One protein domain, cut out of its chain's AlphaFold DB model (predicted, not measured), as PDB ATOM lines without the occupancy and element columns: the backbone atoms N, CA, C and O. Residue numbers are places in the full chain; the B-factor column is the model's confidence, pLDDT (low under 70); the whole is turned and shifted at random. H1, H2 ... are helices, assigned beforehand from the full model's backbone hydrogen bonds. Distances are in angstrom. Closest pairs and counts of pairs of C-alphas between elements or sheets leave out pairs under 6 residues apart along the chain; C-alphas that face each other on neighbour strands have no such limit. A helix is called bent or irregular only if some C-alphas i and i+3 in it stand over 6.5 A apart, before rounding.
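AT A GLANCE: This is residues 127 to 264 of the 275 residues of an uncharacterized protein of Eubacterium sp. AF22-8LB (UniProt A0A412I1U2). H6 and H7 follow each other end to end as a long spine, and the other helices are set along it: H1 and H2 pack on the first and middle parts of H7, H8 folds back along its far part as a hairpin, and H5 crosses the later part of H6, with H3 packed on H5 in the middle of the model. The free beginning of H6, residues 202 to 206, and residue 201 before it stick out at one end. The printed part has 138 residues with eight named helices, H1 to H8 in order, and no named strand; the class is all helix. It is a rod spanning 60 by 30 by 24 A, only just compact, close to loose, with a radius of gyration of the C-alphas of 17.1 A.

IN THESE COORDINATES: H1, residues 127 to 134, begins at C-alpha 127 at (-7.591, 25.796, 19.735). H2 is residues 138 to 144, H3 residues 149 to 158, 14.1 A long, and H4 residues 162 to 165. H5, residues 169 to 182, measures 19.9 A. H6, residues 202 to 217, measures 23.3 A and is irregular, C-alphas 203 and 206 being 7.3 A apart. H7, residues 219 to 243, is the longest at 36.2 A and ends at C-alpha 243 at (17.555, 37.542, 45.728). H8, residues 248 to 258, 15.7 A long, ends at C-alpha 258 at (10.468, 39.972, 24.134).

HOW THE PARTS SIT: H7 is the hub, touching three helices. With residues 219 to 224 alone it touches H1 at a shallow tilt of 30 degrees, the same way; the closest C-alphas, of Ile 128 and His 220, are 4.6 A apart. With residues 227 to 231 alone it touches H2 at a steep tilt of 59 degrees; the closest C-alphas are those of Leu 141 and Leu 230, 7.3 A. With residues 233 to 241 alone it touches H8, its hairpin partner, at a shallow tilt of 6 degrees, opposite ways; the closest C-alphas are those of Ile 237 and Ala 251, 6.0 A. H6 and H7 meet only through their link. H6 touches H5 with residues 212 to 216 alone, at a steep tilt of 45 degrees; the closest C-alphas, of Leu 179 and Ile 216, are 7.0 A apart. H5 touches H3 with residues 175 to 180 alone, at a steep tilt of 61 degrees; the closest C-alphas are those of Val 154 and Lys 176, 6.6 A. H4 is close to H5 but not clearly touching, the closest C-alphas, of Tyr 164 and Arg 172, being 6.1 A apart. H3 and H8 are only just apart, at 8.3 A. Every O i to N i+4 pair is within hydrogen-bond range in H1, H3, H5, H7 and H8; H6 has 10 of 12, H2 has 1 of 3 beside 3 of 4 O i to N i+3 pairs, and H4 is too short for such a pair.

THE WHOLE: The C-alphas of Asp 202 and Glu 243, the two farthest apart, are 60.5 A apart. The printed part has no cut. The link from H5 to H6, residues 183 to 201, is long, and the others are tight. The mean pLDDT of the printed part is 80.3; residue 192, residues 196 to 198 and residues 237 to 264 are under 70, and H8 has a mean of 51.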
ATOM      1  N   SER A 127      -8.812  26.351  19.124       93.81
ATOM      2  CA  SER A 127      -7.591  25.796  19.735       93.81
ATOM      3  C   SER A 127      -6.852  26.821  20.602       93.81
ATOM      4  O   SER A 127      -6.382  26.464  21.677       93.81
ATOM      5  N   ILE A 128      -6.830  28.095  20.197       94.62
ATOM      6  CA  ILE A 128      -6.257  29.181  21.003       94.62
ATOM      7  C   ILE A 128      -7.106  29.499  22.241       94.62
ATOM      8  O   ILE A 128      -6.555  29.714  23.315       94.62
ATOM      9  N   GLU A 129      -8.436  29.459  22.144       95.19
ATOM     10  CA  GLU A 129      -9.306  29.678  23.301       95.19
ATOM     11  C   GLU A 129      -9.085  28.600  24.369       95.19
ATOM     12  O   GLU A 129      -9.018  28.904  25.560       95.19
ATOM     13  N   ARG A 130      -8.868  27.346  23.957       94.44
ATOM     14  CA  ARG A 130      -8.494  26.262  24.879       94.44
ATOM     15  C   ARG A 130      -7.136  26.494  25.541       94.44
ATOM     16  O   ARG A 130      -6.991  26.158  26.712       94.44
ATOM     17  N   VAL A 131      -6.160  27.053  24.822       94.25
ATOM     18  CA  VAL A 131      -4.864  27.458  25.404       94.25
ATOM     19  C   VAL A 131      -5.084  28.532  26.470       94.25
ATOM     20  O   VAL A 131      -4.609  28.378  27.590       94.25
ATOM     21  N   ILE A 132      -5.874  29.563  26.162       94.00
ATOM     22  CA  ILE A 132      -6.198  30.649  27.098       94.00
ATOM     23  C   ILE A 132      -6.904  30.112  28.347       94.00
ATOM     24  O   ILE A 132      -6.490  30.419  29.459       94.00
ATOM     25  N   LYS A 133      -7.933  29.272  28.187       93.25
ATOM     26  CA  LYS A 133      -8.696  28.706  29.315       93.25
ATOM     27  C   LYS A 133      -7.852  27.816  30.229       93.25
ATOM     28  O   LYS A 133      -8.129  27.750  31.420       93.25
ATOM     29  N   LYS A 134      -6.830  27.140  29.693       93.31
ATOM     30  CA  LYS A 134      -5.876  26.348  30.491       93.31
ATOM     31  C   LYS A 134      -4.887  27.213  31.274       93.31
ATOM     32  O   LYS A 134      -4.259  26.713  32.201       93.31
ATOM     33  N   LYS A 135      -4.723  28.481  30.898       90.06
ATOM     34  CA  LYS A 135      -3.744  29.394  31.483       90.06
ATOM     35  C   LYS A 135      -4.411  30.242  32.568       90.06
ATOM     36  O   LYS A 135      -4.901  31.339  32.308       90.06
ATOM     37  N   GLU A 136      -4.434  29.731  33.800       86.94
ATOM     38  CA  GLU A 136      -5.140  30.355  34.939       86.94
ATOM     39  C   GLU A 136      -4.716  31.810  35.208       86.94
ATOM     40  O   GLU A 136      -5.518  32.638  35.637       86.94
ATOM     41  N   ASN A 137      -3.460  32.150  34.918       85.12
ATOM     42  CA  ASN A 137      -2.882  33.474  35.127       85.12
ATOM     43  C   ASN A 137      -2.872  34.358  33.864       85.12
ATOM     44  O   ASN A 137      -2.214  35.401  33.865       85.12
ATOM     45  N   TYR A 138      -3.604  33.995  32.806       87.94
ATOM     46  CA  TYR A 138      -3.616  34.729  31.536       87.94
ATOM     47  C   TYR A 138      -3.922  36.227  31.700       87.94
ATOM     48  O   TYR A 138      -3.241  37.078  31.130       87.94
ATOM     49  N   ASP A 139      -4.890  36.585  32.549       86.25
ATOM     50  CA  ASP A 139      -5.205  37.991  32.844       86.25
ATOM     51  C   ASP A 139      -4.053  38.753  33.506       86.25
ATOM     52  O   ASP A 139      -3.907  39.962  33.315       86.25
ATOM     53  N   THR A 140      -3.243  38.065  34.305       83.88
ATOM     54  CA  THR A 140      -2.057  38.640  34.944       83.88
ATOM     55  C   THR A 140      -0.943  38.826  33.922       83.88
ATOM     56  O   THR A 140      -0.338  39.898  33.890       83.88
ATOM     57  N   LEU A 141      -0.734  37.843  33.037       83.06
ATOM     58  CA  LEU A 141       0.205  37.944  31.917       83.06
ATOM     59  C   LEU A 141      -0.092  39.164  31.045       83.06
ATOM     60  O   LEU A 141       0.790  39.971  30.762       83.06
ATOM     61  N   LEU A 142      -1.355  39.374  30.687       83.00
ATOM     62  CA  LEU A 142      -1.734  40.506  29.842       83.00
ATOM     63  C   LEU A 142      -1.470  41.876  30.483       83.00
ATOM     64  O   LEU A 142      -1.278  42.849  29.757       83.00
ATOM     65  N   LYS A 143      -1.434  41.980  31.817       81.31
ATOM     66  CA  LYS A 143      -1.143  43.246  32.518       81.31
ATOM     67  C   LYS A 143       0.328  43.645  32.448       81.31
ATOM     68  O   LYS A 143       0.623  44.830  32.589       81.31
ATOM     69  N   VAL A 144       1.239  42.687  32.272       80.94
ATOM     70  CA  VAL A 144       2.678  42.975  32.158       80.94
ATOM     71  C   VAL A 144       3.107  43.252  30.718       80.94
ATOM     72  O   VAL A 144       4.159  43.850  30.490       80.94
ATOM     73  N   LEU A 145       2.284  42.863  29.742       81.62
ATOM     74  CA  LEU A 145       2.544  43.126  28.335       81.62
ATOM     75  C   LEU A 145       2.334  44.605  27.996       81.62
ATOM     76  O   LEU A 145       1.321  45.219  28.329       81.62
ATOM     77  N   LYS A 146       3.314  45.183  27.298       80.25
ATOM     78  CA  LYS A 146       3.249  46.569  26.824       80.25
ATOM     79  C   LYS A 146       2.260  46.709  25.665       80.25
ATOM     80  O   LYS A 146       1.954  45.753  24.954       80.25
ATOM     81  N   TYR A 147       1.806  47.942  25.445       80.06
ATOM     82  CA  TYR A 147       1.017  48.290  24.265       80.06
ATOM     83  C   TYR A 147       1.730  47.841  22.975       80.06
ATOM     84  O   TYR A 147       2.919  48.109  22.808       80.06
ATOM     85  N   GLY A 148       0.997  47.172  22.079       83.19
ATOM     86  CA  GLY A 148       1.514  46.665  20.804       83.19
ATOM     87  C   GLY A 148       2.090  45.245  20.844       83.19
ATOM     88  O   GLY A 148       2.552  44.767  19.812       83.19
ATOM     89  N   TRP A 149       2.050  44.535  21.979       87.75
ATOM     90  CA  TRP A 149       2.576  43.164  22.072       87.75
ATOM     91  C   TRP A 149       1.974  42.210  21.029       87.75
ATOM     92  O   TRP A 149       2.682  41.331  20.542       87.75
ATOM     93  N   GLN A 150       0.708  42.408  20.639       90.88
ATOM     94  CA  GLN A 150       0.049  41.605  19.608       90.88
ATOM     95  C   GLN A 150       0.781  41.712  18.268       90.88
ATOM     96  O   GLN A 150       1.041  40.698  17.629       90.88
ATOM     97  N   ASP A 151       1.161  42.930  17.868       89.38
ATOM     98  CA  ASP A 151       1.907  43.170  16.633       89.38
ATOM     99  C   ASP A 151       3.266  42.472  16.658       89.38
ATOM    100  O   ASP A 151       3.659  41.858  15.670       89.38
ATOM    101  N   ILE A 152       3.973  42.558  17.788       87.62
ATOM    102  CA  ILE A 152       5.286  41.931  17.970       87.62
ATOM    103  C   ILE A 152       5.178  40.409  17.939       87.62
ATOM    104  O   ILE A 152       5.975  39.759  17.262       87.62
ATOM    105  N   PHE A 153       4.195  39.843  18.639       91.69
ATOM    106  CA  PHE A 153       3.965  38.405  18.666       91.69
ATOM    107  C   PHE A 153       3.609  37.884  17.271       91.69
ATOM    108  O   PHE A 153       4.270  36.975  16.773       91.69
ATOM    109  N   VAL A 154       2.631  38.503  16.600       93.50
ATOM    110  CA  VAL A 154       2.200  38.096  15.254       93.50
ATOM    111  C   VAL A 154       3.337  38.226  14.241       93.50
ATOM    112  O   VAL A 154       3.539  37.318  13.439       93.50
ATOM    113  N   GLU A 155       4.116  39.308  14.283       91.75
ATOM    114  CA  GLU A 155       5.271  39.485  13.394       91.75
ATOM    115  C   GLU A 155       6.359  38.433  13.655       91.75
ATOM    116  O   GLU A 155       6.923  37.878  12.714       91.75
ATOM    117  N   SER A 156       6.648  38.139  14.925       89.12
ATOM    118  CA  SER A 156       7.626  37.113  15.312       89.12
ATOM    119  C   SER A 156       7.183  35.722  14.866       89.12
ATOM    120  O   SER A 156       7.985  34.975  14.316       89.12
ATOM    121  N   TYR A 157       5.898  35.403  15.023       94.19
ATOM    122  CA  TYR A 157       5.312  34.153  14.551       94.19
ATOM    123  C   TYR A 157       5.380  34.016  13.027       94.19
ATOM    124  O   TYR A 157       5.773  32.974  12.512       94.19
ATOM    125  N   LEU A 158       5.043  35.071  12.282       93.12
ATOM    126  CA  LEU A 158       5.076  35.033  10.818       93.12
ATOM    127  C   LEU A 158       6.491  34.833  10.259       93.12
ATOM    128  O   LEU A 158       6.648  34.204   9.215       93.12
ATOM    129  N   LYS A 159       7.525  35.293  10.971       91.31
ATOM    130  CA  LYS A 159       8.935  35.023  10.640       91.31
ATOM    131  C   LYS A 159       9.351  33.559  10.835       91.31
ATOM    132  O   LYS A 159      10.466  33.213  10.487       91.31
ATOM    133  N   LEU A 160       8.495  32.683  11.359       89.38
ATOM    134  CA  LEU A 160       8.783  31.244  11.379       89.38
ATOM    135  C   LEU A 160       8.552  30.577  10.013       89.38
ATOM    136  O   LEU A 160       8.933  29.426   9.827       89.38
ATOM    137  N   PHE A 161       7.930  31.282   9.061       89.62
ATOM    138  CA  PHE A 161       7.545  30.726   7.768       89.62
ATOM    139  C   PHE A 161       8.403  31.276   6.625       89.62
ATOM    140  O   PHE A 161       8.407  32.479   6.347       89.62
ATOM    141  N   ASP A 162       9.039  30.382   5.867       91.69
ATOM    142  CA  ASP A 162       9.870  30.744   4.711       91.69
ATOM    143  C   ASP A 162       9.112  31.610   3.696       91.69
ATOM    144  O   ASP A 162       9.619  32.627   3.211       91.69
ATOM    145  N   PHE A 163       7.851  31.273   3.402       92.06
ATOM    146  CA  PHE A 163       7.060  32.039   2.435       92.06
ATOM    147  C   PHE A 163       6.832  33.490   2.876       92.06
ATOM    148  O   PHE A 163       6.630  34.357   2.021       92.06
ATOM    149  N   TYR A 164       6.854  33.786   4.179       91.12
ATOM    150  CA  TYR A 164       6.715  35.145   4.697       91.12
ATOM    151  C   TYR A 164       8.001  35.947   4.467       91.12
ATOM    152  O   TYR A 164       7.951  37.092   4.001       91.12
ATOM    153  N   HIS A 165       9.163  35.324   4.681       86.94
ATOM    154  CA  HIS A 165      10.463  35.923   4.381       86.94
ATOM    155  C   HIS A 165      10.623  36.267   2.902       86.94
ATOM    156  O   HIS A 165      11.077  37.365   2.583       86.94
ATOM    157  N   PHE A 166      10.178  35.400   1.996       87.12
ATOM    158  CA  PHE A 166      10.270  35.651   0.553       87.12
ATOM    159  C   PHE A 166       9.107  36.484  -0.015       87.12
ATOM    160  O   PHE A 166       9.093  36.809  -1.202       87.12
ATOM    161  N   SER A 167       8.125  36.853   0.812       89.31
ATOM    162  CA  SER A 167       6.986  37.672   0.391       89.31
ATOM    163  C   SER A 167       7.329  39.161   0.281       89.31
ATOM    164  O   SER A 167       8.128  39.701   1.044       89.31
ATOM    165  N   ASN A 168       6.657  39.847  -0.648       90.56
ATOM    166  CA  ASN A 168       6.674  41.307  -0.728       90.56
ATOM    167  C   ASN A 168       5.890  41.944   0.443       90.56
ATOM    168  O   ASN A 168       5.148  41.269   1.158       90.56
ATOM    169  N   ASN A 169       6.027  43.262   0.620       90.19
ATOM    170  CA  ASN A 169       5.389  43.985   1.728       90.19
ATOM    171  C   ASN A 169       3.857  43.843   1.747       90.19
ATOM    172  O   ASN A 169       3.273  43.754   2.822       90.19
ATOM    173  N   GLU A 170       3.210  43.781   0.581       89.56
ATOM    174  CA  GLU A 170       1.754  43.630   0.476       89.56
ATOM    175  C   GLU A 170       1.285  42.269   1.016       89.56
ATOM    176  O   GLU A 170       0.377  42.205   1.844       89.56
ATOM    177  N   LYS A 171       1.952  41.176   0.619       90.19
ATOM    178  CA  LYS A 171       1.666  39.824   1.118       90.19
ATOM    179  C   LYS A 171       1.979  39.685   2.605       90.19
ATOM    180  O   LYS A 171       1.208  39.060   3.327       90.19
ATOM    181  N   ARG A 172       3.078  40.280   3.078       91.75
ATOM    182  CA  ARG A 172       3.410  40.283   4.511       91.75
ATOM    183  C   ARG A 172       2.320  40.972   5.331       91.75
ATOM    184  O   ARG A 172       1.809  40.393   6.287       91.75
ATOM    185  N   LEU A 173       1.893  42.158   4.894       91.06
ATOM    186  CA  LEU A 173       0.804  42.896   5.529       91.06
ATOM    187  C   LEU A 173      -0.515  42.109   5.497       91.06
ATOM    188  O   LEU A 173      -1.243  42.108   6.486       91.06
ATOM    189  N   PHE A 174      -0.799  41.399   4.402       92.19
ATOM    190  CA  PHE A 174      -1.962  40.519   4.305       92.19
ATOM    191  C   PHE A 174      -1.959  39.421   5.378       92.19
ATOM    192  O   PHE A 174      -2.947  39.303   6.098       92.19
ATOM    193  N   TYR A 175      -0.876  38.648   5.535       93.62
ATOM    194  CA  TYR A 175      -0.830  37.577   6.548       93.62
ATOM    195  C   TYR A 175      -0.897  38.120   7.976       93.62
ATOM    196  O   TYR A 175      -1.553  37.529   8.834       93.62
ATOM    197  N   LYS A 176      -0.281  39.279   8.224       93.06
ATOM    198  CA  LYS A 176      -0.393  39.970   9.509       93.06
ATOM    199  C   LYS A 176      -1.838  40.363   9.809       93.06
ATOM    200  O   LYS A 176      -2.374  39.978  10.846       93.06
ATOM    201  N   ASN A 177      -2.497  41.065   8.887       92.31
ATOM    202  CA  ASN A 177      -3.896  41.466   9.046       92.31
ATOM    203  C   ASN A 177      -4.837  40.262   9.155       92.31
ATOM    204  O   ASN A 177      -5.800  40.314   9.913       92.31
ATOM    205  N   LEU A 178      -4.549  39.172   8.437       94.44
ATOM    206  CA  LEU A 178      -5.295  37.921   8.531       94.44
ATOM    207  C   LEU A 178      -5.280  37.374   9.960       94.44
ATOM    208  O   LEU A 178      -6.343  37.093  10.502       94.44
ATOM    209  N   LEU A 179      -4.108  37.240  10.582       95.25
ATOM    210  CA  LEU A 179      -4.006  36.715  11.947       95.25
ATOM    211  C   LEU A 179      -4.648  37.657  12.971       95.25
ATOM    212  O   LEU A 179      -5.390  37.198  13.837       95.25
ATOM    213  N   MET A 180      -4.439  38.969  12.820       93.12
ATOM    214  CA  MET A 180      -5.066  39.986  13.674       93.12
ATOM    215  C   MET A 180      -6.597  39.993  13.545       93.12
ATOM    216  O   MET A 180      -7.290  40.258  14.523       93.12
ATOM    217  N   TYR A 181      -7.137  39.678  12.364       92.94
ATOM    218  CA  TYR A 181      -8.574  39.495  12.150       92.94
ATOM    219  C   TYR A 181      -9.074  38.190  12.781       92.94
ATOM    220  O   TYR A 181     -10.032  38.192  13.548       92.94
ATOM    221  N   VAL A 182      -8.428  37.063  12.466       94.12
ATOM    222  CA  VAL A 182      -8.887  35.715  12.851       94.12
ATOM    223  C   VAL A 182      -8.857  35.511  14.366       94.12
ATOM    224  O   VAL A 182      -9.764  34.876  14.912       94.12
ATOM    225  N   PHE A 183      -7.840  36.048  15.037       94.94
ATOM    226  CA  PHE A 183      -7.597  35.858  16.468       94.94
ATOM    227  C   PHE A 183      -7.775  37.138  17.287       94.94
ATOM    228  O   PHE A 183      -7.365  37.191  18.442       94.94
ATOM    229  N   GLY A 184      -8.371  38.185  16.709       92.56
ATOM    230  CA  GLY A 184      -8.470  39.486  17.370       92.56
ATOM    231  C   GLY A 184      -9.213  39.443  18.702       92.56
ATOM    232  O   GLY A 184      -8.785  40.092  19.655       92.56
ATOM    233  N   GLU A 185     -10.269  38.632  18.795       90.81
ATOM    234  CA  GLU A 185     -11.011  38.417  20.042       90.81
ATOM    235  C   GLU A 185     -10.120  37.774  21.114       90.81
ATOM    236  O   GLU A 185      -9.995  38.309  22.218       90.81
ATOM    237  N   GLU A 186      -9.435  36.677  20.781       92.56
ATOM    238  CA  GLU A 186      -8.546  35.973  21.711       92.56
ATOM    239  C   GLU A 186      -7.306  36.789  22.100       92.56
ATOM    240  O   GLU A 186      -6.818  36.664  23.219       92.56
ATOM    241  N   LEU A 187      -6.834  37.679  21.226       90.88
ATOM    242  CA  LEU A 187      -5.720  38.599  21.488       90.88
ATOM    243  C   LEU A 187      -6.153  39.919  22.159       90.88
ATOM    244  O   LEU A 187      -5.320  40.808  22.375       90.88
ATOM    245  N   ARG A 188      -7.446  40.066  22.486       88.94
ATOM    246  CA  ARG A 188      -8.059  41.272  23.078       88.94
ATOM    247  C   ARG A 188      -7.802  42.555  22.287       88.94
ATOM    248  O   ARG A 188      -7.552  43.622  22.853       88.94
ATOM    249  N   ILE A 189      -7.864  42.459  20.967       87.25
ATOM    250  CA  ILE A 189      -7.746  43.608  20.073       87.25
ATOM    251  C   ILE A 189      -9.061  44.392  20.114       87.25
ATOM    252  O   ILE A 189     -10.094  43.930  19.639       87.25
ATOM    253  N   VAL A 190      -9.016  45.600  20.683       75.94
ATOM    254  CA  VAL A 190     -10.195  46.470  20.861       75.94
ATOM    255  C   VAL A 190     -10.771  46.946  19.522       75.94
ATOM    256  O   VAL A 190     -11.982  47.080  19.388       75.94
ATOM    257  N   ASN A 191      -9.905  47.179  18.531       75.62
ATOM    258  CA  ASN A 191     -10.287  47.603  17.186       75.62
ATOM    259  C   ASN A 191      -9.915  46.500  16.188       75.62
ATOM    260  O   ASN A 191      -8.745  46.424  15.803       75.62
ATOM    261  N   PRO A 192     -10.867  45.642  15.782       67.56
ATOM    262  CA  PRO A 192     -10.590  44.556  14.852       67.56
ATOM    263  C   PRO A 192      -9.967  45.102  13.570       67.56
ATOM    264  O   PRO A 192     -10.486  46.049  12.970       67.56
ATOM    265  N   HIS A 193      -8.853  44.507  13.145       70.56
ATOM    266  CA  HIS A 193      -8.287  44.821  11.839       70.56
ATOM    267  C   HIS A 193      -9.305  44.465  10.764       70.56
ATOM    268  O   HIS A 193      -9.965  43.438  10.859       70.56
ATOM    269  N   THR A 194      -9.440  45.289   9.730       70.25
ATOM    270  CA  THR A 194     -10.200  44.892   8.547       70.25
ATOM    271  C   THR A 194      -9.347  43.967   7.690       70.25
ATOM    272  O   THR A 194      -8.125  44.119   7.594       70.25
ATOM    273  N   LEU A 195      -9.986  42.990   7.049       72.19
ATOM    274  CA  LEU A 195      -9.311  42.168   6.057       72.19
ATOM    275  C   LEU A 195      -8.922  43.052   4.873       72.19
ATOM    276  O   LEU A 195      -9.771  43.533   4.123       72.19
ATOM    277  N   SER A 196      -7.621  43.287   4.712       58.59
ATOM    278  CA  SER A 196      -7.101  44.006   3.555       58.59
ATOM    279  C   SER A 196      -7.387  43.208   2.285       58.59
ATOM    280  O   SER A 196      -7.079  42.016   2.219       58.59
ATOM    281  N   SER A 197      -7.932  43.867   1.262       59.97
ATOM    282  CA  SER A 197      -8.169  43.265  -0.048       59.97
ATOM    283  C   SER A 197      -6.838  42.993  -0.757       59.97
ATOM    284  O   SER A 197      -6.343  43.844  -1.496       59.97
ATOM    285  N   LEU A 198      -6.242  41.821  -0.539       67.31
ATOM    286  CA  LEU A 198      -5.146  41.352  -1.380       67.31
ATOM    287  C   LEU A 198      -5.739  40.887  -2.713       67.31
ATOM    288  O   LEU A 198      -6.564  39.969  -2.747       67.31
ATOM    289  N   LYS A 199      -5.325  41.501  -3.825       76.00
ATOM    290  CA  LYS A 199      -5.634  40.958  -5.153       76.00
ATOM    291  C   LYS A 199      -4.738  39.749  -5.392       76.00
ATOM    292  O   LYS A 199      -3.548  39.891  -5.643       76.00
ATOM    293  N   ILE A 200      -5.315  38.556  -5.289       80.88
ATOM    294  CA  ILE A 200      -4.588  37.304  -5.499       80.88
ATOM    295  C   ILE A 200      -4.813  36.851  -6.939       80.88
ATOM    296  O   ILE A 200      -5.941  36.554  -7.332       80.88
ATOM    297  N   GLU A 201      -3.734  36.798  -7.716       81.56
ATOM    298  CA  GLU A 201      -3.740  36.212  -9.059       81.56
ATOM    299  C   GLU A 201      -4.186  34.745  -9.014       81.56
ATOM    300  O   GLU A 201      -3.790  34.003  -8.110       81.56
ATOM    301  N   ASP A 202      -4.955  34.303 -10.012       77.56
ATOM    302  CA  ASP A 202      -5.554  32.961 -10.039       77.56
ATOM    303  C   ASP A 202      -4.524  31.840  -9.852       77.56
ATOM    304  O   ASP A 202      -4.744  30.929  -9.052       77.56
ATOM    305  N   GLY A 203      -3.354  31.955 -10.494       81.44
ATOM    306  CA  GLY A 203      -2.262  30.981 -10.375       81.44
ATOM    307  C   GLY A 203      -1.668  30.855  -8.966       81.44
ATOM    308  O   GLY A 203      -1.035  29.850  -8.654       81.44
ATOM    309  N   ASN A 204      -1.904  31.837  -8.094       89.44
ATOM    310  CA  ASN A 204      -1.377  31.881  -6.732       89.44
ATOM    311  C   ASN A 204      -2.427  31.555  -5.658       89.44
ATOM    312  O   ASN A 204      -2.055  31.358  -4.500       89.44
ATOM    313  N   LYS A 205      -3.719  31.471  -6.004       93.25
ATOM    314  CA  LYS A 205      -4.813  31.280  -5.031       93.25
ATOM    315  C   LYS A 205      -4.660  30.017  -4.197       93.25
ATOM    316  O   LYS A 205      -4.816  30.077  -2.982       93.25
ATOM    317  N   LEU A 206      -4.299  28.896  -4.821       95.25
ATOM    318  CA  LEU A 206      -4.085  27.638  -4.103       95.25
ATOM    319  C   LEU A 206      -2.936  27.740  -3.094       95.25
ATOM    320  O   LEU A 206      -3.067  27.298  -1.956       95.25
ATOM    321  N   THR A 207      -1.821  28.338  -3.504       95.06
ATOM    322  CA  THR A 207      -0.647  28.527  -2.647       95.06
ATOM    323  C   THR A 207      -0.963  29.449  -1.474       95.06
ATOM    324  O   THR A 207      -0.685  29.101  -0.331       95.06
ATOM    325  N   VAL A 208      -1.621  30.586  -1.728       94.88
ATOM    326  CA  VAL A 208      -2.047  31.505  -0.661       94.88
ATOM    327  C   VAL A 208      -3.022  30.817   0.294       94.88
ATOM    328  O   VAL A 208      -2.869  30.954   1.502       94.88
ATOM    329  N   TYR A 209      -3.971  30.029  -0.214       96.50
ATOM    330  CA  TYR A 209      -4.913  29.277   0.619       96.50
ATOM    331  C   TYR A 209      -4.206  28.294   1.564       96.50
ATOM    332  O   TYR A 209      -4.562  28.202   2.738       96.50
ATOM    333  N   LYS A 210      -3.180  27.589   1.071       96.94
ATOM    334  CA  LYS A 210      -2.346  26.700   1.893       96.94
ATOM    335  C   LYS A 210      -1.595  27.471   2.973       96.94
ATOM    336  O   LYS A 210      -1.676  27.085   4.131       96.94
ATOM    337  N   HIS A 211      -0.953  28.588   2.626       96.56
ATOM    338  CA  HIS A 211      -0.267  29.423   3.616       96.56
ATOM    339  C   HIS A 211      -1.233  29.960   4.678       96.56
ATOM    340  O   HIS A 211      -0.900  29.968   5.855       96.56
ATOM    341  N   MET A 212      -2.443  30.380   4.285       97.12
ATOM    342  CA  MET A 212      -3.476  30.808   5.234       97.12
ATOM    343  C   MET A 212      -3.834  29.696   6.220       97.12
ATOM    344  O   MET A 212      -3.902  29.943   7.421       97.12
ATOM    345  N   HIS A 213      -4.065  28.482   5.718       98.19
ATOM    346  CA  HIS A 213      -4.342  27.325   6.566       98.19
ATOM    347  C   HIS A 213      -3.182  27.047   7.521       98.19
ATOM    348  O   HIS A 213      -3.428  26.868   8.710       98.19
ATOM    349  N   GLU A 214      -1.949  27.072   7.026       96.62
ATOM    350  CA  GLU A 214      -0.749  26.800   7.813       96.62
ATOM    351  C   GLU A 214      -0.579  27.815   8.955       96.62
ATOM    352  O   GLU A 214      -0.491  27.429  10.124       96.62
ATOM    353  N   VAL A 215      -0.651  29.122   8.656       96.69
ATOM    354  CA  VAL A 215      -0.502  30.162   9.691       96.69
ATOM    355  C   VAL A 215      -1.641  30.151  10.698       96.69
ATOM    356  O   VAL A 215      -1.401  30.452  11.864       96.69
ATOM    357  N   ILE A 216      -2.868  29.818  10.295       97.69
ATOM    358  CA  ILE A 216      -4.014  29.764  11.213       97.69
ATOM    359  C   ILE A 216      -3.939  28.508  12.085       97.69
ATOM    360  O   ILE A 216      -4.143  28.584  13.298       97.69
ATOM    361  N   SER A 217      -3.631  27.354  11.493       95.38
ATOM    362  CA  SER A 217      -3.684  26.065  12.188       95.38
ATOM    363  C   SER A 217      -2.591  25.937  13.241       95.38
ATOM    364  O   SER A 217      -2.860  25.419  14.320       95.38
ATOM    365  N   CYS A 218      -1.401  26.490  12.998       93.88
ATOM    366  CA  CYS A 218      -0.274  26.420  13.933       93.88
ATOM    367  C   CYS A 218      -0.248  27.555  14.977       93.88
ATOM    368  O   CYS A 218       0.532  27.494  15.927       93.88
ATOM    369  N   PHE A 219      -1.121  28.564  14.857       96.38
ATOM    370  CA  PHE A 219      -1.056  29.782  15.677       96.38
ATOM    371  C   PHE A 219      -1.160  29.503  17.180       96.38
ATOM    372  O   PHE A 219      -0.430  30.077  17.983       96.38
ATOM    373  N   HIS A 220      -2.052  28.588  17.563       94.88
ATOM    374  CA  HIS A 220      -2.283  28.229  18.961       94.88
ATOM    375  C   HIS A 220      -1.056  27.594  19.630       94.88
ATOM    376  O   HIS A 220      -0.861  27.794  20.824       94.88
ATOM    377  N   ILE A 221      -0.226  26.872  18.869       92.62
ATOM    378  CA  ILE A 221       1.005  26.244  19.367       92.62
ATOM    379  C   ILE A 221       2.016  27.338  19.703       92.62
ATOM    380  O   ILE A 221       2.493  27.415  20.831       92.62
ATOM    381  N   ALA A 222       2.271  28.238  18.748       93.44
ATOM    382  CA  ALA A 222       3.178  29.361  18.958       93.44
ATOM    383  C   ALA A 222       2.696  30.288  20.084       93.44
ATOM    384  O   ALA A 222       3.500  30.788  20.865       93.44
ATOM    385  N   PHE A 223       1.381  30.492  20.193       94.31
ATOM    386  CA  PHE A 223       0.805  31.298  21.263       94.31
ATOM    387  C   PHE A 223       0.952  30.635  22.631       94.31
ATOM    388  O   PHE A 223       1.279  31.315  23.596       94.31
ATOM    389  N   GLN A 224       0.760  29.317  22.720       92.94
ATOM    390  CA  GLN A 224       1.007  28.583  23.957       92.94
ATOM    391  C   GLN A 224       2.465  28.729  24.401       92.94
ATOM    392  O   GLN A 224       2.703  29.141  25.530       92.94
ATOM    393  N   SER A 225       3.420  28.486  23.497       90.12
ATOM    394  CA  SER A 225       4.848  28.662  23.791       90.12
ATOM    395  C   SER A 225       5.170  30.084  24.246       90.12
ATOM    396  O   SER A 225       5.831  30.261  25.258       90.12
ATOM    397  N   TYR A 226       4.612  31.099  23.579       89.25
ATOM    398  CA  TYR A 226       4.771  32.492  23.995       89.25
ATOM    399  C   TYR A 226       4.271  32.753  25.425       89.25
ATOM    400  O   TYR A 226       4.928  33.452  26.193       89.25
ATOM    401  N   LEU A 227       3.120  32.191  25.807       89.69
ATOM    402  CA  LEU A 227       2.592  32.328  27.168       89.69
ATOM    403  C   LEU A 227       3.405  31.547  28.208       89.69
ATOM    404  O   LEU A 227       3.447  31.944  29.372       89.69
ATOM    405  N   ASP A 228       4.010  30.429  27.825       88.69
ATOM    406  CA  ASP A 228       4.866  29.631  28.705       88.69
ATOM    407  C   ASP A 228       6.219  30.326  28.940       88.69
ATOM    408  O   ASP A 228       6.660  30.423  30.086       88.69
ATOM    409  N   ASP A 229       6.805  30.927  27.902       85.00
ATOM    410  CA  ASP A 229       8.030  31.731  28.007       85.00
ATOM    411  C   ASP A 229       7.819  32.989  28.865       85.00
ATOM    412  O   ASP A 229       8.667  33.352  29.681       85.00
ATOM    413  N   LEU A 230       6.662  33.651  28.723       84.19
ATOM    414  CA  LEU A 230       6.298  34.795  29.562       84.19
ATOM    415  C   LEU A 230       6.153  34.417  31.037       84.19
ATOM    416  O   LEU A 230       6.579  35.179  31.903       84.19
ATOM    417  N   ASP A 231       5.558  33.261  31.325       84.56
ATOM    418  CA  ASP A 231       5.439  32.750  32.693       84.56
ATOM    419  C   ASP A 231       6.810  32.503  33.314       84.56
ATOM    420  O   ASP A 231       7.080  32.982  34.417       84.56
ATOM    421  N   ALA A 232       7.681  31.794  32.592       84.50
ATOM    422  CA  ALA A 232       9.034  31.497  33.046       84.50
ATOM    423  C   ALA A 232       9.809  32.785  33.351       84.50
ATOM    424  O   ALA A 232      10.419  32.905  34.413       84.50
ATOM    425  N   LEU A 233       9.697  33.786  32.474       80.25
ATOM    426  CA  LEU A 233      10.339  35.083  32.653       80.25
ATOM    427  C   LEU A 233       9.822  35.841  33.883       80.25
ATOM    428  O   LEU A 233      10.599  36.481  34.587       80.25
ATOM    429  N   ILE A 234       8.515  35.814  34.149       76.94
ATOM    430  CA  ILE A 234       7.946  36.496  35.322       76.94
ATOM    431  C   ILE A 234       8.426  35.842  36.616       76.94
ATOM    432  O   ILE A 234       8.714  36.561  37.574       76.94
ATOM    433  N   ILE A 235       8.518  34.510  36.642       79.50
ATOM    434  CA  ILE A 235       9.067  33.765  37.781       79.50
ATOM    435  C   ILE A 235      10.534  34.147  37.979       79.50
ATOM    436  O   ILE A 235      10.894  34.579  39.069       79.50
ATOM    437  N   GLU A 236      11.342  34.109  36.917       74.69
ATOM    438  CA  GLU A 236      12.760  34.481  36.964       74.69
ATOM    439  C   GLU A 236      12.957  35.925  37.456       74.69
ATOM    440  O   GLU A 236      13.777  36.182  38.333       74.69
ATOM    441  N   ILE A 237      12.160  36.878  36.962       68.00
ATOM    442  CA  ILE A 237      12.175  38.265  37.452       68.00
ATOM    443  C   ILE A 237      11.784  38.328  38.928       68.00
ATOM    444  O   ILE A 237      12.405  39.073  39.687       68.00
ATOM    445  N   GLY A 238      10.754  37.588  39.338       62.72
ATOM    446  CA  GLY A 238      10.314  37.493  40.727       62.72
ATOM    447  C   GLY A 238      11.444  37.022  41.638       62.72
ATOM    448  O   GLY A 238      11.789  37.719  42.594       62.72
ATOM    449  N   ASP A 239      12.081  35.915  41.279       58.84
ATOM    450  CA  ASP A 239      13.194  35.317  42.016       58.84
ATOM    451  C   ASP A 239      14.404  36.263  42.058       58.84
ATOM    452  O   ASP A 239      14.922  36.568  43.136       58.84
ATOM    453  N   LEU A 240      14.775  36.866  40.923       52.78
ATOM    454  CA  LEU A 240      15.833  37.881  40.848       52.78
ATOM    455  C   LEU A 240      15.518  39.116  41.704       52.78
ATOM    456  O   LEU A 240      16.423  39.695  42.306       52.78
ATOM    457  N   THR A 241      14.254  39.539  41.801       53.94
ATOM    458  CA  THR A 241      13.869  40.669  42.668       53.94
ATOM    459  C   THR A 241      13.910  40.339  44.158       53.94
ATOM    460  O   THR A 241      14.109  41.256  44.958       53.94
ATOM    461  N   ILE A 242      13.752  39.066  44.529       53.50
ATOM    462  CA  ILE A 242      13.853  38.581  45.911       53.50
ATOM    463  C   ILE A 242      15.325  38.412  46.309       53.50
ATOM    464  O   ILE A 242      15.713  38.831  47.400       53.50
ATOM    465  N   GLU A 243      16.154  37.855  45.426       48.12
ATOM    466  CA  GLU A 243      17.555  37.542  45.728       48.12
ATOM    467  C   GLU A 243      18.516  38.711  45.470       48.12
ATOM    468  O   GLU A 243      19.470  38.905  46.227       48.12
ATOM    469  N   GLN A 244      18.291  39.519  44.425       47.84
ATOM    470  CA  GLN A 244      19.221  40.567  43.985       47.84
ATOM    471  C   GLN A 244      18.501  41.821  43.442       47.84
ATOM    472  O   GLN A 244      18.440  42.054  42.232       47.84
ATOM    473  N   PRO A 245      18.059  42.744  44.322       49.38
ATOM    474  CA  PRO A 245      17.269  43.930  43.951       49.38
ATOM    475  C   PRO A 245      17.903  44.862  42.896       49.38
ATOM    476  O   PRO A 245      17.213  45.708  42.325       49.38
ATOM    477  N   ARG A 246      19.217  44.745  42.657       47.06
ATOM    478  CA  ARG A 246      19.992  45.565  41.710       47.06
ATOM    479  C   ARG A 246      19.955  45.061  40.259       47.06
ATOM    480  O   ARG A 246      20.180  45.877  39.375       47.06
ATOM    481  N   LEU A 247      19.613  43.794  40.001       44.06
ATOM    482  CA  LEU A 247      19.529  43.217  38.641       44.06
ATOM    483  C   LEU A 247      18.196  43.504  37.930       44.06
ATOM    484  O   LEU A 247      17.951  43.082  36.801       44.06
ATOM    485  N   ARG A 248      17.331  44.294  38.574       49.47
ATOM    486  CA  ARG A 248      15.999  44.657  38.087       49.47
ATOM    487  C   ARG A 248      16.022  45.266  36.678       49.47
ATOM    488  O   ARG A 248      15.085  45.032  35.928       49.47
ATOM    489  N   SER A 249      17.056  46.023  36.291       51.41
ATOM    490  CA  SER A 249      17.110  46.646  34.956       51.41
ATOM    491  C   SER A 249      17.414  45.668  33.822       51.41
ATOM    492  O   SER A 249      16.906  45.864  32.723       51.41
ATOM    493  N   GLU A 250      18.201  44.620  34.061       50.38
ATOM    494  CA  GLU A 250      18.559  43.634  33.027       50.38
ATOM    495  C   GLU A 250      17.367  42.738  32.692       50.38
ATOM    496  O   GLU A 250      17.039  42.530  31.525       50.38
ATOM    497  N   ALA A 251      16.623  42.327  33.716       49.16
ATOM    498  CA  ALA A 251      15.413  41.536  33.547       49.16
ATOM    499  C   ALA A 251      14.260  42.361  32.922       49.16
ATOM    500  O   ALA A 251      13.523  41.877  32.060       49.16
ATOM    501  N   PHE A 252      14.168  43.662  33.246       50.50
ATOM    502  CA  PHE A 252      13.299  44.606  32.527       50.50
ATOM    503  C   PHE A 252      13.705  44.782  31.053       50.50
ATOM    504  O   PHE A 252      12.827  44.919  30.199       50.50
ATOM    505  N   HIS A 253      15.003  44.764  30.737       53.22
ATOM    506  CA  HIS A 253      15.490  44.788  29.357       53.22
ATOM    507  C   HIS A 253      15.186  43.488  28.604       53.22
ATOM    508  O   HIS A 253      14.900  43.546  27.410       53.22
ATOM    509  N   LEU A 254      15.174  42.332  29.270       52.22
ATOM    510  CA  LEU A 254      14.795  41.053  28.662       52.22
ATOM    511  C   LEU A 254      13.288  40.995  28.345       52.22
ATOM    512  O   LEU A 254      12.904  40.648  27.226       52.22
ATOM    513  N   MET A 255      12.438  41.470  29.265       51.69
ATOM    514  CA  MET A 255      11.014  41.739  29.000       51.69
ATOM    515  C   MET A 255      10.818  42.710  27.835       51.69
ATOM    516  O   MET A 255       9.935  42.530  26.999       51.69
ATOM    517  N   GLU A 256      11.648  43.747  27.762       50.38
ATOM    518  CA  GLU A 256      11.638  44.699  26.661       50.38
ATOM    519  C   GLU A 256      12.115  44.073  25.339       50.38
ATOM    520  O   GLU A 256      11.567  44.418  24.297       50.38
ATOM    521  N   LYS A 257      13.070  43.130  25.351       55.84
ATOM    522  CA  LYS A 257      13.502  42.364  24.167       55.84
ATOM    523  C   LYS A 257      12.373  41.461  23.652       55.84
ATOM    524  O   LYS A 257      12.089  41.491  22.455       55.84
ATOM    525  N   MET A 258      11.656  40.750  24.528       51.12
ATOM    526  CA  MET A 258      10.468  39.972  24.134       51.12
ATOM    527  C   MET A 258       9.315  40.862  23.657       51.12
ATOM    528  O   MET A 258       8.656  40.545  22.671       51.12
ATOM    529  N   SER A 259       9.119  42.028  24.283       44.94
ATOM    530  CA  SER A 259       8.168  43.040  23.807       44.94
ATOM    531  C   SER A 259       8.663  43.818  22.584       44.94
ATOM    532  O   SER A 259       7.965  44.723  22.149       44.94
ATOM    533  N   LYS A 260       9.865  43.567  22.063       44.25
ATOM    534  CA  LYS A 260      10.399  44.196  20.842       44.25
ATOM    535  C   LYS A 260      10.607  43.188  19.710       44.25
ATOM    536  O   LYS A 260      10.851  43.623  18.590       44.25
ATOM    537  N   GLY A 261      10.466  41.885  19.979       41.59
ATOM    538  CA  GLY A 261      10.605  40.802  19.007       41.59
ATOM    539  C   GLY A 261      11.999  40.760  18.393       41.59
ATOM    540  O   GLY A 261      12.224  41.344  17.333       41.59
ATOM    541  N   ILE A 262      12.944  40.065  19.030       38.31
ATOM    542  CA  ILE A 262      14.278  39.853  18.453       38.31
ATOM    543  C   ILE A 262      14.612  38.361  18.416       38.31
ATOM    544  O   ILE A 262      14.598  37.667  19.425       38.31
ATOM    545  N   SER A 263      14.910  37.923  17.193       35.41
ATOM    546  CA  SER A 263      15.538  36.663  16.805       35.41
ATOM    547  C   SER A 263      16.883  36.483  17.512       35.41
ATOM    548  O   SER A 263      17.763  37.328  17.351       35.41
ATOM    549  N   PHE A 264      17.082  35.360  18.204       35.25
ATOM    550  CA  PHE A 264      18.408  34.898  18.628       35.25
ATOM    551  C   PHE A 264      19.181  34.369  17.415       35.25
ATOM    552  O   PHE A 264      19.350  33.168  17.237       35.25
TER     553      PHE A 264